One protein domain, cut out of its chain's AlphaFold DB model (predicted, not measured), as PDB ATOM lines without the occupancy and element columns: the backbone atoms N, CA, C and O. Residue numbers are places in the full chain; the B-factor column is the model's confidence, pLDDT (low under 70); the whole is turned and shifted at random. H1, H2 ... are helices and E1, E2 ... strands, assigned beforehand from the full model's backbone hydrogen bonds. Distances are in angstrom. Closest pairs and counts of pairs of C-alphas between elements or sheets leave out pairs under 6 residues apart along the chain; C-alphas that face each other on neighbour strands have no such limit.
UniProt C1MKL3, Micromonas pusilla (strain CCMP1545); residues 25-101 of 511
ATOM      1  N   LYS A  25     203.439 249.143 270.007       64.88
ATOM      2  CA  LYS A  25     203.182 250.195 270.990       64.88
ATOM      3  C   LYS A  25     202.859 249.565 272.344       64.88
ATOM      4  O   LYS A  25     201.828 248.911 272.494       64.88
ATOM      5  N   ARG A  26     203.718 249.778 273.341       69.81
ATOM      6  CA  ARG A  26     203.470 249.373 274.737       69.81
ATOM      7  C   ARG A  26     203.199 250.605 275.593       69.81
ATOM      8  O   ARG A  26     203.994 251.542 275.596       69.81
ATOM      9  N   GLN A  27     202.068 250.595 276.297       69.19
ATOM     10  CA  GLN A  27     201.634 251.677 277.183       69.19
ATOM     11  C   GLN A  27     201.801 251.253 278.643       69.19
ATOM     12  O   GLN A  27     201.464 250.131 279.004       69.19
ATOM     13  N   GLY A  28     202.287 252.160 279.494       72.50
ATOM     14  CA  GLY A  28     202.421 251.895 280.932       72.50
ATOM     15  C   GLY A  28     203.748 251.260 281.360       72.50
ATOM     16  O   GLY A  28     203.807 250.641 282.422       72.50
ATOM     17  N   VAL A  29     204.813 251.436 280.570       81.25
ATOM     18  CA  VAL A  29     206.169 251.030 280.968       81.25
ATOM     19  C   VAL A  29     206.693 251.972 282.055       81.25
ATOM     20  O   VAL A  29     206.620 253.200 281.921       81.25
ATOM     21  N   LEU A  30     207.180 251.377 283.145       81.50
ATOM     22  CA  LEU A  30     207.703 252.070 284.323       81.50
ATOM     23  C   LEU A  30     209.191 252.382 284.173       81.50
ATOM     24  O   LEU A  30     209.609 253.510 284.405       81.50
ATOM     25  N   GLU A  31     209.970 251.391 283.751       83.19
ATOM     26  CA  GLU A  31     211.423 251.480 283.635       83.19
ATOM     27  C   GLU A  31     211.898 250.644 282.448       83.19
ATOM     28  O   GLU A  31     211.289 249.620 282.132       83.19
ATOM     29  N   MET A  32     212.970 251.081 281.783       86.94
ATOM     30  CA  MET A  32     213.600 250.342 280.692       86.94
ATOM     31  C   MET A  32     215.119 250.444 280.776       86.94
ATOM     32  O   MET A  32     215.658 251.483 281.158       86.94
ATOM     33  N   PHE A  33     215.806 249.381 280.378       87.81
ATOM     34  CA  PHE A  33     217.256 249.321 280.389       87.81
ATOM     35  C   PHE A  33     217.765 248.403 279.274       87.81
ATOM     36  O   PHE A  33     217.449 247.212 279.234       87.81
ATOM     37  N   TRP A  34     218.565 248.956 278.366       89.56
ATOM     38  CA  TRP A  34     219.269 248.176 277.347       89.56
ATOM     39  C   TRP A  34     220.470 247.463 277.964       89.56
ATOM     40  O   TRP A  34     221.151 248.023 278.826       89.56
ATOM     41  N   SER A  35     220.745 246.239 277.518       89.75
ATOM     42  CA  SER A  35     221.989 245.567 277.891       89.75
ATOM     43  C   SER A  35     223.179 246.405 277.438       89.75
ATOM     44  O   SER A  35     223.190 246.947 276.333       89.75
ATOM     45  N   LYS A  36     224.196 246.514 278.294       89.25
ATOM     46  CA  LYS A  36     225.438 247.205 277.923       89.25
ATOM     47  C   LYS A  36     226.262 246.409 276.913       89.25
ATOM     48  O   LYS A  36     227.039 247.007 276.176       89.25
ATOM     49  N   ASP A  37     226.080 245.091 276.892       89.25
ATOM     50  CA  ASP A  37     226.950 244.172 276.157       89.25
ATOM     51  C   ASP A  37     226.334 243.719 274.825       89.25
ATOM     52  O   ASP A  37     227.061 243.405 273.887       89.25
ATOM     53  N   ASP A  38     224.999 243.699 274.723       84.94
ATOM     54  CA  ASP A  38     224.277 243.280 273.515       84.94
ATOM     55  C   ASP A  38     223.154 244.282 273.185       84.94
ATOM     56  O   ASP A  38     222.143 244.323 273.894       84.94
ATOM     57  N   PRO A  39     223.281 245.075 272.106       85.12
ATOM     58  CA  PRO A  39     222.283 246.076 271.740       85.12
ATOM     59  C   PRO A  39     220.947 245.465 271.298       85.12
ATOM     60  O   PRO A  39     219.969 246.195 271.175       85.12
ATOM     61  N   ALA A  40     220.875 244.152 271.054       84.31
ATOM     62  CA  ALA A  40     219.616 243.474 270.772       84.31
ATOM     63  C   ALA A  40     218.810 243.162 272.044       84.31
ATOM     64  O   ALA A  40     217.640 242.802 271.931       84.31
ATOM     65  N   LEU A  41     219.397 243.274 273.241       88.25
ATOM     66  CA  LEU A  41     218.736 242.926 274.496       88.25
ATOM     67  C   LEU A  41     218.173 244.156 275.217       88.25
ATOM     68  O   LEU A  41     218.910 245.059 275.614       88.25
ATOM     69  N   LEU A  42     216.865 244.137 275.466       89.38
ATOM     70  CA  LEU A  42     216.143 245.179 276.194       89.38
ATOM     71  C   LEU A  42     215.358 244.574 277.350       89.38
ATOM     72  O   LEU A  42     214.553 243.671 277.149       89.38
ATOM     73  N   ALA A  43     215.535 245.121 278.545       89.38
ATOM     74  CA  ALA A  43     214.692 244.830 279.692       89.38
ATOM     75  C   ALA A  43     213.749 246.005 279.958       89.38
ATOM     76  O   ALA A  43     214.176 247.158 279.926       89.38
ATOM     77  N   PHE A  44     212.480 245.742 280.255       88.88
ATOM     78  CA  PHE A  44     211.563 246.773 280.735       88.88
ATOM     79  C   PHE A  44     210.532 246.224 281.717       88.88
ATOM     80  O   PHE A  44     210.253 245.027 281.754       88.88
ATOM     81  N   VAL A  45     209.954 247.120 282.515       87.69
ATOM     82  CA  VAL A  45     209.019 246.780 283.591       87.69
ATOM     83  C   VAL A  45     207.636 247.342 283.287       87.69
ATOM     84  O   VAL A  45     207.479 248.544 283.077       87.69
ATOM     85  N   GLU A  46     206.614 246.490 283.324       87.00
ATOM     86  CA  GLU A  46     205.207 246.873 283.172       87.00
ATOM     87  C   GLU A  46     204.379 246.210 284.286       87.00
ATOM     88  O   GLU A  46     204.413 244.989 284.439       87.00
ATOM     89  N   ARG A  47     203.640 247.008 285.080       80.38
ATOM     90  CA  ARG A  47     202.710 246.541 286.140       80.38
ATOM     91  C   ARG A  47     203.289 245.427 287.044       80.38
ATOM     92  O   ARG A  47     202.610 244.442 287.324       80.38
ATOM     93  N   SER A  48     204.551 245.573 287.461       83.75
ATOM     94  CA  SER A  48     205.301 244.626 288.318       83.75
ATOM     95  C   SER A  48     205.784 243.331 287.649       83.75
ATOM     96  O   SER A  48     206.078 242.340 288.321       83.75
ATOM     97  N   ARG A  49     205.897 243.322 286.319       87.44
ATOM     98  CA  ARG A  49     206.524 242.236 285.557       87.44
ATOM     99  C   ARG A  49     207.701 242.756 284.747       87.44
ATOM    100  O   ARG A  49     207.593 243.796 284.100       87.44
ATOM    101  N   LEU A  50     208.796 242.007 284.778       88.62
ATOM    102  CA  LEU A  50     209.977 242.216 283.957       88.62
ATOM    103  C   LEU A  50     209.794 241.480 282.635       88.62
ATOM    104  O   LEU A  50     209.614 240.260 282.614       88.62
ATOM    105  N   TYR A  51     209.866 242.233 281.548       88.19
ATOM    106  CA  TYR A  51     209.892 241.732 280.185       88.19
ATOM    107  C   TYR A  51     211.302 241.901 279.636       88.19
ATOM    108  O   TYR A  51     211.898 242.971 279.760       88.19
ATOM    109  N   ILE A  52     211.823 240.844 279.022       89.25
ATOM    110  CA  ILE A  52     213.120 240.854 278.353       89.25
ATOM    111  C   ILE A  52     212.859 240.578 276.879       89.25
ATOM    112  O   ILE A  52     212.172 239.620 276.541       89.25
ATOM    113  N   PHE A  53     213.382 241.427 276.010       85.44
ATOM    114  CA  PHE A  53     213.313 241.281 274.567       85.44
ATOM    115  C   PHE A  53     214.696 240.993 274.014       85.44
ATOM    116  O   PHE A  53     215.675 241.610 274.435       85.44
ATOM    117  N   ARG A  54     214.746 240.099 273.028       83.19
ATOM    118  CA  ARG A  54     215.899 239.904 272.156       83.19
ATOM    119  C   ARG A  54     215.494 240.261 270.731       83.19
ATOM    120  O   ARG A  54     214.819 239.492 270.054       83.19
ATOM    121  N   GLY A  55     215.845 241.464 270.294       81.12
ATOM    122  CA  GLY A  55     215.310 242.051 269.070       81.12
ATOM    123  C   GLY A  55     213.791 242.199 269.174       81.12
ATOM    124  O   GLY A  55     213.293 242.951 270.009       81.12
ATOM    125  N   SER A  56     213.054 241.464 268.341       73.69
ATOM    126  CA  SER A  56     211.586 241.463 268.314       73.69
ATOM    127  C   SER A  56     210.938 240.320 269.106       73.69
ATOM    128  O   SER A  56     209.712 240.268 269.184       73.69
ATOM    129  N   GLU A  57     211.722 239.404 269.680       77.12
ATOM    130  CA  GLU A  57     211.209 238.230 270.393       77.12
ATOM    131  C   GLU A  57     211.124 238.489 271.911       77.12
ATOM    132  O   GLU A  57     212.157 238.744 272.542       77.12
ATOM    133  N   PRO A  58     209.921 238.435 272.519       81.19
ATOM    134  CA  PRO A  58     209.760 238.548 273.966       81.19
ATOM    135  C   PRO A  58     210.053 237.230 274.694       81.19
ATOM    136  O   PRO A  58     209.583 236.163 274.297       81.19
ATOM    137  N   GLU A  59     210.748 237.316 275.825       84.94
ATOM    138  CA  GLU A  59     210.836 236.235 276.808       84.94
ATOM    139  C   GLU A  59     209.590 236.180 277.716       84.94
ATOM    140  O   GLU A  59     208.815 237.133 277.831       84.94
ATOM    141  N   GLU A  60     209.407 235.041 278.394       83.56
ATOM    142  CA  GLU A  60     208.342 234.850 279.383       83.56
ATOM    143  C   GLU A  60     208.501 235.840 280.551       83.56
ATOM    144  O   GLU A  60     209.573 235.888 281.164       83.56
ATOM    145  N   PRO A  61     207.455 236.620 280.888       85.81
ATOM    146  CA  PRO A  61     207.563 237.661 281.895       85.81
ATOM    147  C   PRO A  61     207.768 237.081 283.289       85.81
ATOM    148  O   PRO A  61     207.060 236.163 283.710       85.81
ATOM    149  N   VAL A  62     208.693 237.679 284.035       87.81
ATOM    150  CA  VAL A  62     209.014 237.281 285.410       87.81
ATOM    151  C   VAL A  62     208.475 238.331 286.376       87.81
ATOM    152  O   VAL A  62     208.484 239.526 286.078       87.81
ATOM    153  N   THR A  63     207.984 237.904 287.539       87.31
ATOM    154  CA  THR A  63     207.596 238.826 288.614       87.31
ATOM    155  C   THR A  63     208.792 239.683 289.009       87.31
ATOM    156  O   THR A  63     209.869 239.148 289.258       87.31
ATOM    157  N   PHE A  64     208.603 241.000 289.057       86.38
ATOM    158  CA  PHE A  64     209.680 241.952 289.292       86.38
ATOM    159  C   PHE A  64     209.432 242.784 290.541       86.38
ATOM    160  O   PHE A  64     208.356 243.356 290.715       86.38
ATOM    161  N   SER A  65     210.463 242.883 291.371       82.31
ATOM    162  CA  SER A  65     210.535 243.771 292.525       82.31
ATOM    163  C   SER A  65     211.822 244.598 292.478       82.31
ATOM    164  O   SER A  65     212.909 244.063 292.244       82.31
ATOM    165  N   GLY A  66     211.687 245.904 292.715       85.69
ATOM    166  CA  GLY A  66     212.796 246.860 292.768       85.69
ATOM    167  C   GLY A  66     212.887 247.791 291.558       85.69
ATOM    168  O   GLY A  66     211.912 247.980 290.837       85.69
ATOM    169  N   CYS A  67     214.059 248.393 291.371       85.81
ATOM    170  CA  CYS A  67     214.426 249.251 290.241       85.81
ATOM    171  C   CYS A  67     215.633 248.653 289.512       85.81
ATOM    172  O   CYS A  67     216.540 248.129 290.162       85.81
ATOM    173  N   ILE A  68     215.664 248.717 288.184       89.38
ATOM    174  CA  ILE A  68     216.750 248.167 287.368       89.38
ATOM    175  C   ILE A  68     217.996 249.052 287.496       89.38
ATOM    176  O   ILE A  68     217.983 250.241 287.207       89.38
ATOM    177  N   CYS A  69     219.127 248.461 287.878       88.62
ATOM    178  CA  CYS A  69     220.393 249.187 288.011       88.62
ATOM    179  C   CYS A  69     221.372 248.882 286.876       88.62
ATOM    180  O   CYS A  69     222.150 249.742 286.459       88.62
ATOM    181  N   SER A  70     221.386 247.639 286.396       90.38
ATOM    182  CA  SER A  70     222.276 247.233 285.311       90.38
ATOM    183  C   SER A  70     221.773 245.989 284.607       90.38
ATOM    184  O   SER A  70     221.315 245.058 285.267       90.38
ATOM    185  N   PHE A  71     221.995 245.933 283.300       92.12
ATOM    186  CA  PHE A  71     221.849 244.728 282.500       92.12
ATOM    187  C   PHE A  71     223.178 244.436 281.792       92.12
ATOM    188  O   PHE A  71     223.602 245.205 280.927       92.12
ATOM    189  N   THR A  72     223.854 243.375 282.230       90.44
ATOM    190  CA  THR A  72     225.172 242.936 281.739       90.44
ATOM    191  C   THR A  72     225.275 241.419 281.841       90.44
ATOM    192  O   THR A  72     224.674 240.839 282.743       90.44
ATOM    193  N   ASP A  73     226.048 240.770 280.976       88.25
ATOM    194  CA  ASP A  73     226.322 239.323 281.029       88.25
ATOM    195  C   ASP A  73     225.053 238.445 281.098       88.25
ATOM    196  O   ASP A  73     225.019 237.425 281.788       88.25
ATOM    197  N   LEU A  74     223.978 238.841 280.399       89.12
ATOM    198  CA  LEU A  74     222.675 238.153 280.415       89.12
ATOM    199  C   LEU A  74     221.979 238.118 281.801       89.12
ATOM    200  O   LEU A  74     221.012 237.366 281.984       89.12
ATOM    201  N   GLU A  75     222.432 238.947 282.750       91.12
ATOM    202  CA  GLU A  75     221.872 239.136 284.096       91.12
ATOM    203  C   GLU A  75     221.410 240.588 284.315       91.12
ATOM    204  O   GLU A  75     222.121 241.558 284.039       91.12
ATOM    205  N   ILE A  76     220.216 240.748 284.883       91.38
ATOM    206  CA  ILE A  76     219.654 242.038 285.287       91.38
ATOM    207  C   ILE A  76     219.790 242.158 286.800       91.38
ATOM    208  O   ILE A  76     219.285 241.321 287.549       91.38
ATOM    209  N   LYS A  77     220.466 243.206 287.263       91.56
ATOM    210  CA  LYS A  77     220.549 243.544 288.686       91.56
ATOM    211  C   LYS A  77     219.517 244.611 288.987       91.56
ATOM    212  O   LYS A  77     219.540 245.678 288.371       91.56
ATOM    213  N   ALA A  78     218.652 244.312 289.941       90.38
ATOM    214  CA  ALA A  78     217.665 245.233 290.459       90.38
ATOM    215  C   ALA A  78     217.879 245.457 291.950       90.38
ATOM    216  O   ALA A  78     218.423 244.605 292.652       90.38
ATOM    217  N   VAL A  79     217.449 246.616 292.420       89.12
ATOM    218  CA  VAL A  79     217.573 247.021 293.814       89.12
ATOM    219  C   VAL A  79     216.198 247.328 294.374       89.12
ATOM    220  O   VAL A  79     215.449 248.116 293.798       89.12
ATOM    221  N   ILE A  80     215.862 246.722 295.508       88.19
ATOM    222  CA  ILE A  80     214.627 247.019 296.229       88.19
ATOM    223  C   ILE A  80     214.843 248.327 296.991       88.19
ATOM    224  O   ILE A  80     215.440 248.359 298.066       88.19
ATOM    225  N   MET A  81     214.374 249.430 296.407       81.00
ATOM    226  CA  MET A  81     214.624 250.764 296.953       81.00
ATOM    227  C   MET A  81     214.004 250.958 298.345       81.00
ATOM    228  O   MET A  81     214.574 251.665 299.171       81.00
ATOM    229  N   GLU A  82     212.879 250.302 298.634       82.06
ATOM    230  CA  GLU A  82     212.220 250.358 299.947       82.06
ATOM    231  C   GLU A  82     213.124 249.847 301.078       82.06
ATOM    232  O   GLU A  82     213.196 250.472 302.138       82.06
ATOM    233  N   ASP A  83     213.865 248.764 300.838       81.44
ATOM    234  CA  ASP A  83     214.773 248.180 301.830       81.44
ATOM    235  C   ASP A  83     215.991 249.080 302.072       81.44
ATOM    236  O   ASP A  83     216.417 249.272 303.215       81.44
ATOM    237  N   ILE A  84     216.504 249.714 301.011       82.00
ATOM    238  CA  ILE A  84     217.597 250.688 301.123       82.00
ATOM    239  C   ILE A  84     217.138 251.953 301.848       82.00
ATOM    240  O   ILE A  84     217.856 252.458 302.708       82.00
ATOM    241  N   MET A  85     215.939 252.467 301.552       81.75
ATOM    242  CA  MET A  85     215.426 253.674 302.210       81.75
ATOM    243  C   MET A  85     215.168 253.469 303.706       81.75
ATOM    244  O   MET A  85     215.274 254.426 304.470       81.75
ATOM    245  N   ARG A  86     214.875 252.238 304.148       82.75
ATOM    246  CA  ARG A  86     214.757 251.905 305.579       82.75
ATOM    247  C   ARG A  86     216.094 251.963 306.321       82.75
ATOM    248  O   ARG A  86     216.100 252.247 307.515       82.75
ATOM    249  N   SER A  87     217.212 251.697 305.642       79.12
ATOM    250  CA  SER A  87     218.552 251.637 306.250       79.12
ATOM    251  C   SER A  87     219.641 252.180 305.307       79.12
ATOM    252  O   SER A  87     220.502 251.442 304.832       79.12
ATOM    253  N   PRO A  88     219.655 253.499 305.036       77.25
ATOM    254  CA  PRO A  88     220.515 254.083 304.001       77.25
ATOM    255  C   PRO A  88     222.016 254.018 304.324       77.25
ATOM    256  O   PRO A  88     222.841 254.097 303.416       77.25
ATOM    257  N   TYR A  89     222.377 253.876 305.604       79.88
ATOM    258  CA  TYR A  89     223.769 253.823 306.062       79.88
ATOM    259  C   TYR A  89     224.337 252.397 306.169       79.88
ATOM    260  O   TYR A  89     225.542 252.261 306.363       79.88
ATOM    261  N   ASP A  90     223.507 251.356 306.019       78.69
ATOM    262  CA  ASP A  90     223.938 249.948 306.052       78.69
ATOM    263  C   ASP A  90     223.079 249.063 305.117       78.69
ATOM    264  O   ASP A  90     222.269 248.254 305.574       78.69
ATOM    265  N   PRO A  91     223.181 249.241 303.785       74.44
ATOM    266  CA  PRO A  91     222.372 248.480 302.838       74.44
ATOM    267  C   PRO A  91     222.779 246.996 302.810       74.44
ATOM    268  O   PRO A  91     223.891 246.634 302.413       74.44
ATOM    269  N   CYS A  92     221.846 246.105 303.154       75.06
ATOM    270  CA  CYS A  92     222.054 244.657 303.089       75.06
ATOM    271  C   CYS A  92     222.212 244.160 301.644       75.06
ATOM    272  O   CYS A  92     221.486 244.584 300.747       75.06
ATOM    273  N   ARG A  93     223.085 243.165 301.409       79.31
ATOM    274  CA  ARG A  93     223.244 242.516 300.085       79.31
ATOM    275  C   ARG A  93     221.960 241.863 299.557       79.31
ATOM    276  O   ARG A  93     221.843 241.667 298.353       79.31
ATOM    277  N   GLU A  94     221.018 241.553 300.443       79.06
ATOM    278  CA  GLU A  94     219.694 241.002 300.128       79.06
ATOM    279  C   GLU A  94     218.779 242.010 299.411       79.06
ATOM    280  O   GLU A  94     217.874 241.603 298.690       79.06
ATOM    281  N   SER A  95     219.073 243.314 299.513       80.56
ATOM    282  CA  SER A  95     218.373 244.371 298.764       80.56
ATOM    283  C   SER A  95     218.674 244.353 297.259       80.56
ATOM    284  O   SER A  95     217.981 245.016 296.486       80.56
ATOM    285  N   ILE A  96     219.688 243.592 296.823       86.31
ATOM    286  CA  ILE A  96     220.060 243.427 295.415       86.31
ATOM    287  C   ILE A  96     219.514 242.088 294.916       86.31
ATOM    288  O   ILE A  96     220.025 241.021 295.259       86.31
ATOM    289  N   VAL A  97     218.528 242.145 294.026       88.81
ATOM    290  CA  VAL A  97     217.940 240.971 293.377       88.81
ATOM    291  C   VAL A  97     218.537 240.807 291.982       88.81
ATOM    292  O   VAL A  97     218.689 241.772 291.231       88.81
ATOM    293  N   LYS A  98     218.889 239.572 291.618       90.44
ATOM    294  CA  LYS A  98     219.395 239.235 290.284       90.44
ATOM    295  C   LYS A  98     218.350 238.446 289.509       90.44
ATOM    296  O   LYS A  98     217.867 237.428 289.995       90.44
ATOM    297  N   TYR A  99     218.056 238.894 288.296       89.50
ATOM    298  CA  TYR A  99     217.161 238.225 287.362       89.50
ATOM    299  C   TYR A  99     217.963 237.714 286.166       89.50
ATOM    300  O   TYR A  99     218.666 238.471 285.500       89.50
ATOM    301  N   GLU A 100     217.867 236.416 285.900       89.44
ATOM    302  CA  GLU A 100     218.561 235.758 284.792       89.44
ATOM    303  C   GLU A 100     217.655 235.706 283.564       89.44
ATOM    304  O   GLU A 100     216.487 235.317 283.661       89.44
ATOM    305  N   THR A 101     218.201 236.041 282.397       87.94
ATOM    306  CA  THR A 101     217.495 235.841 281.121       87.94
ATOM    307  C   THR A 101     217.190 234.354 280.895       87.94
ATOM    308  O   THR A 101     217.830 233.461 281.465       87.94
TER     309      THR A 101
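This is residues 25 to 101 of the 511 residues of a protein of Micromonas pusilla (strain CCMP1545) (UniProt C1MKL3). Two small antiparallel sheets of three strands each, E1 E2 E3 and E4 E5 E6, sit partly face to face as a sandwich with crossed strands, and the short helix H1 lies beyond one end, where residues 85 to 90 stick out. The strand E1 begins with a sharp bend, and the long link of residues 55 to 66 is tied to E3 by short pairings. The printed part has 77 residues, with six named strands and one named helix in the order E1 E2 E3 E4 E5 H1 E6; the class is mostly strand. The whole is compact, with a radius of gyration of the C-alphas of 13.0 A, yet elongated in outline, spanning 41 by 26 by 16 A.

Find C-alpha 25 at (203.182, 250.195, 270.990); from there E1, residues 25 to 34, runs 17.4 A to C-alpha 34 and bends by 112 degrees at residue 28. Next come E2, residues 41 to 46, and E3, residues 49 to 54, each 16.5 A long. Look for E4, residues 67 to 72, at C-alpha 67 (214.426, 249.251, 290.241); it is 15.1 A long. E5, residues 75 to 79, is 13.2 A long, and H1, residues 81 to 86, is 8.7 A long. E6, residues 96 to 100, covers 13.2 A and ends at C-alpha 100 (218.561, 235.758, 284.792).

Start with the meander E1 E2 E3, each strand the antiparallel neighbour of the one before, in a strongly twisted sheet. In the hairpin E1 and E2, find N 33 and O 43 at 2.8 A; in the hairpin E2 and E3, N 44 and O 51 at 2.9 A. In the other sheet, the hairpin E4 and E5 has N 69 and O 77 at 2.9 A, and the antiparallel neighbours E5 and E6 have N 76 and O 99 at 2.8 A. The two sheets form a sandwich, face to face, with their strands at 49 degrees. Between E1 and E4 the closest C-alphas, those of Trp 34 and Phe 71, are 6.7 A apart. E3 and E6 are apart. H1 is only just not on the sheet E4 E5 E6, with 4 pairs of C-alphas within 10 A; in H1 every O i to N i+4 pair is within hydrogen-bond range.

The two C-alphas farthest apart, those of Ser 56 and Tyr 89, are 41.5 A apart. The printed part has no cut. The link E3 to E4 is long, 12 residues, and there the chain changes from one sheet to the other. Look at residues 49 to 50 of E3, which pair antiparallel with residues 62 to 63 of that link. The mean pLDDT of the printed part is 84.5, and residues 25 to 27 are under 70.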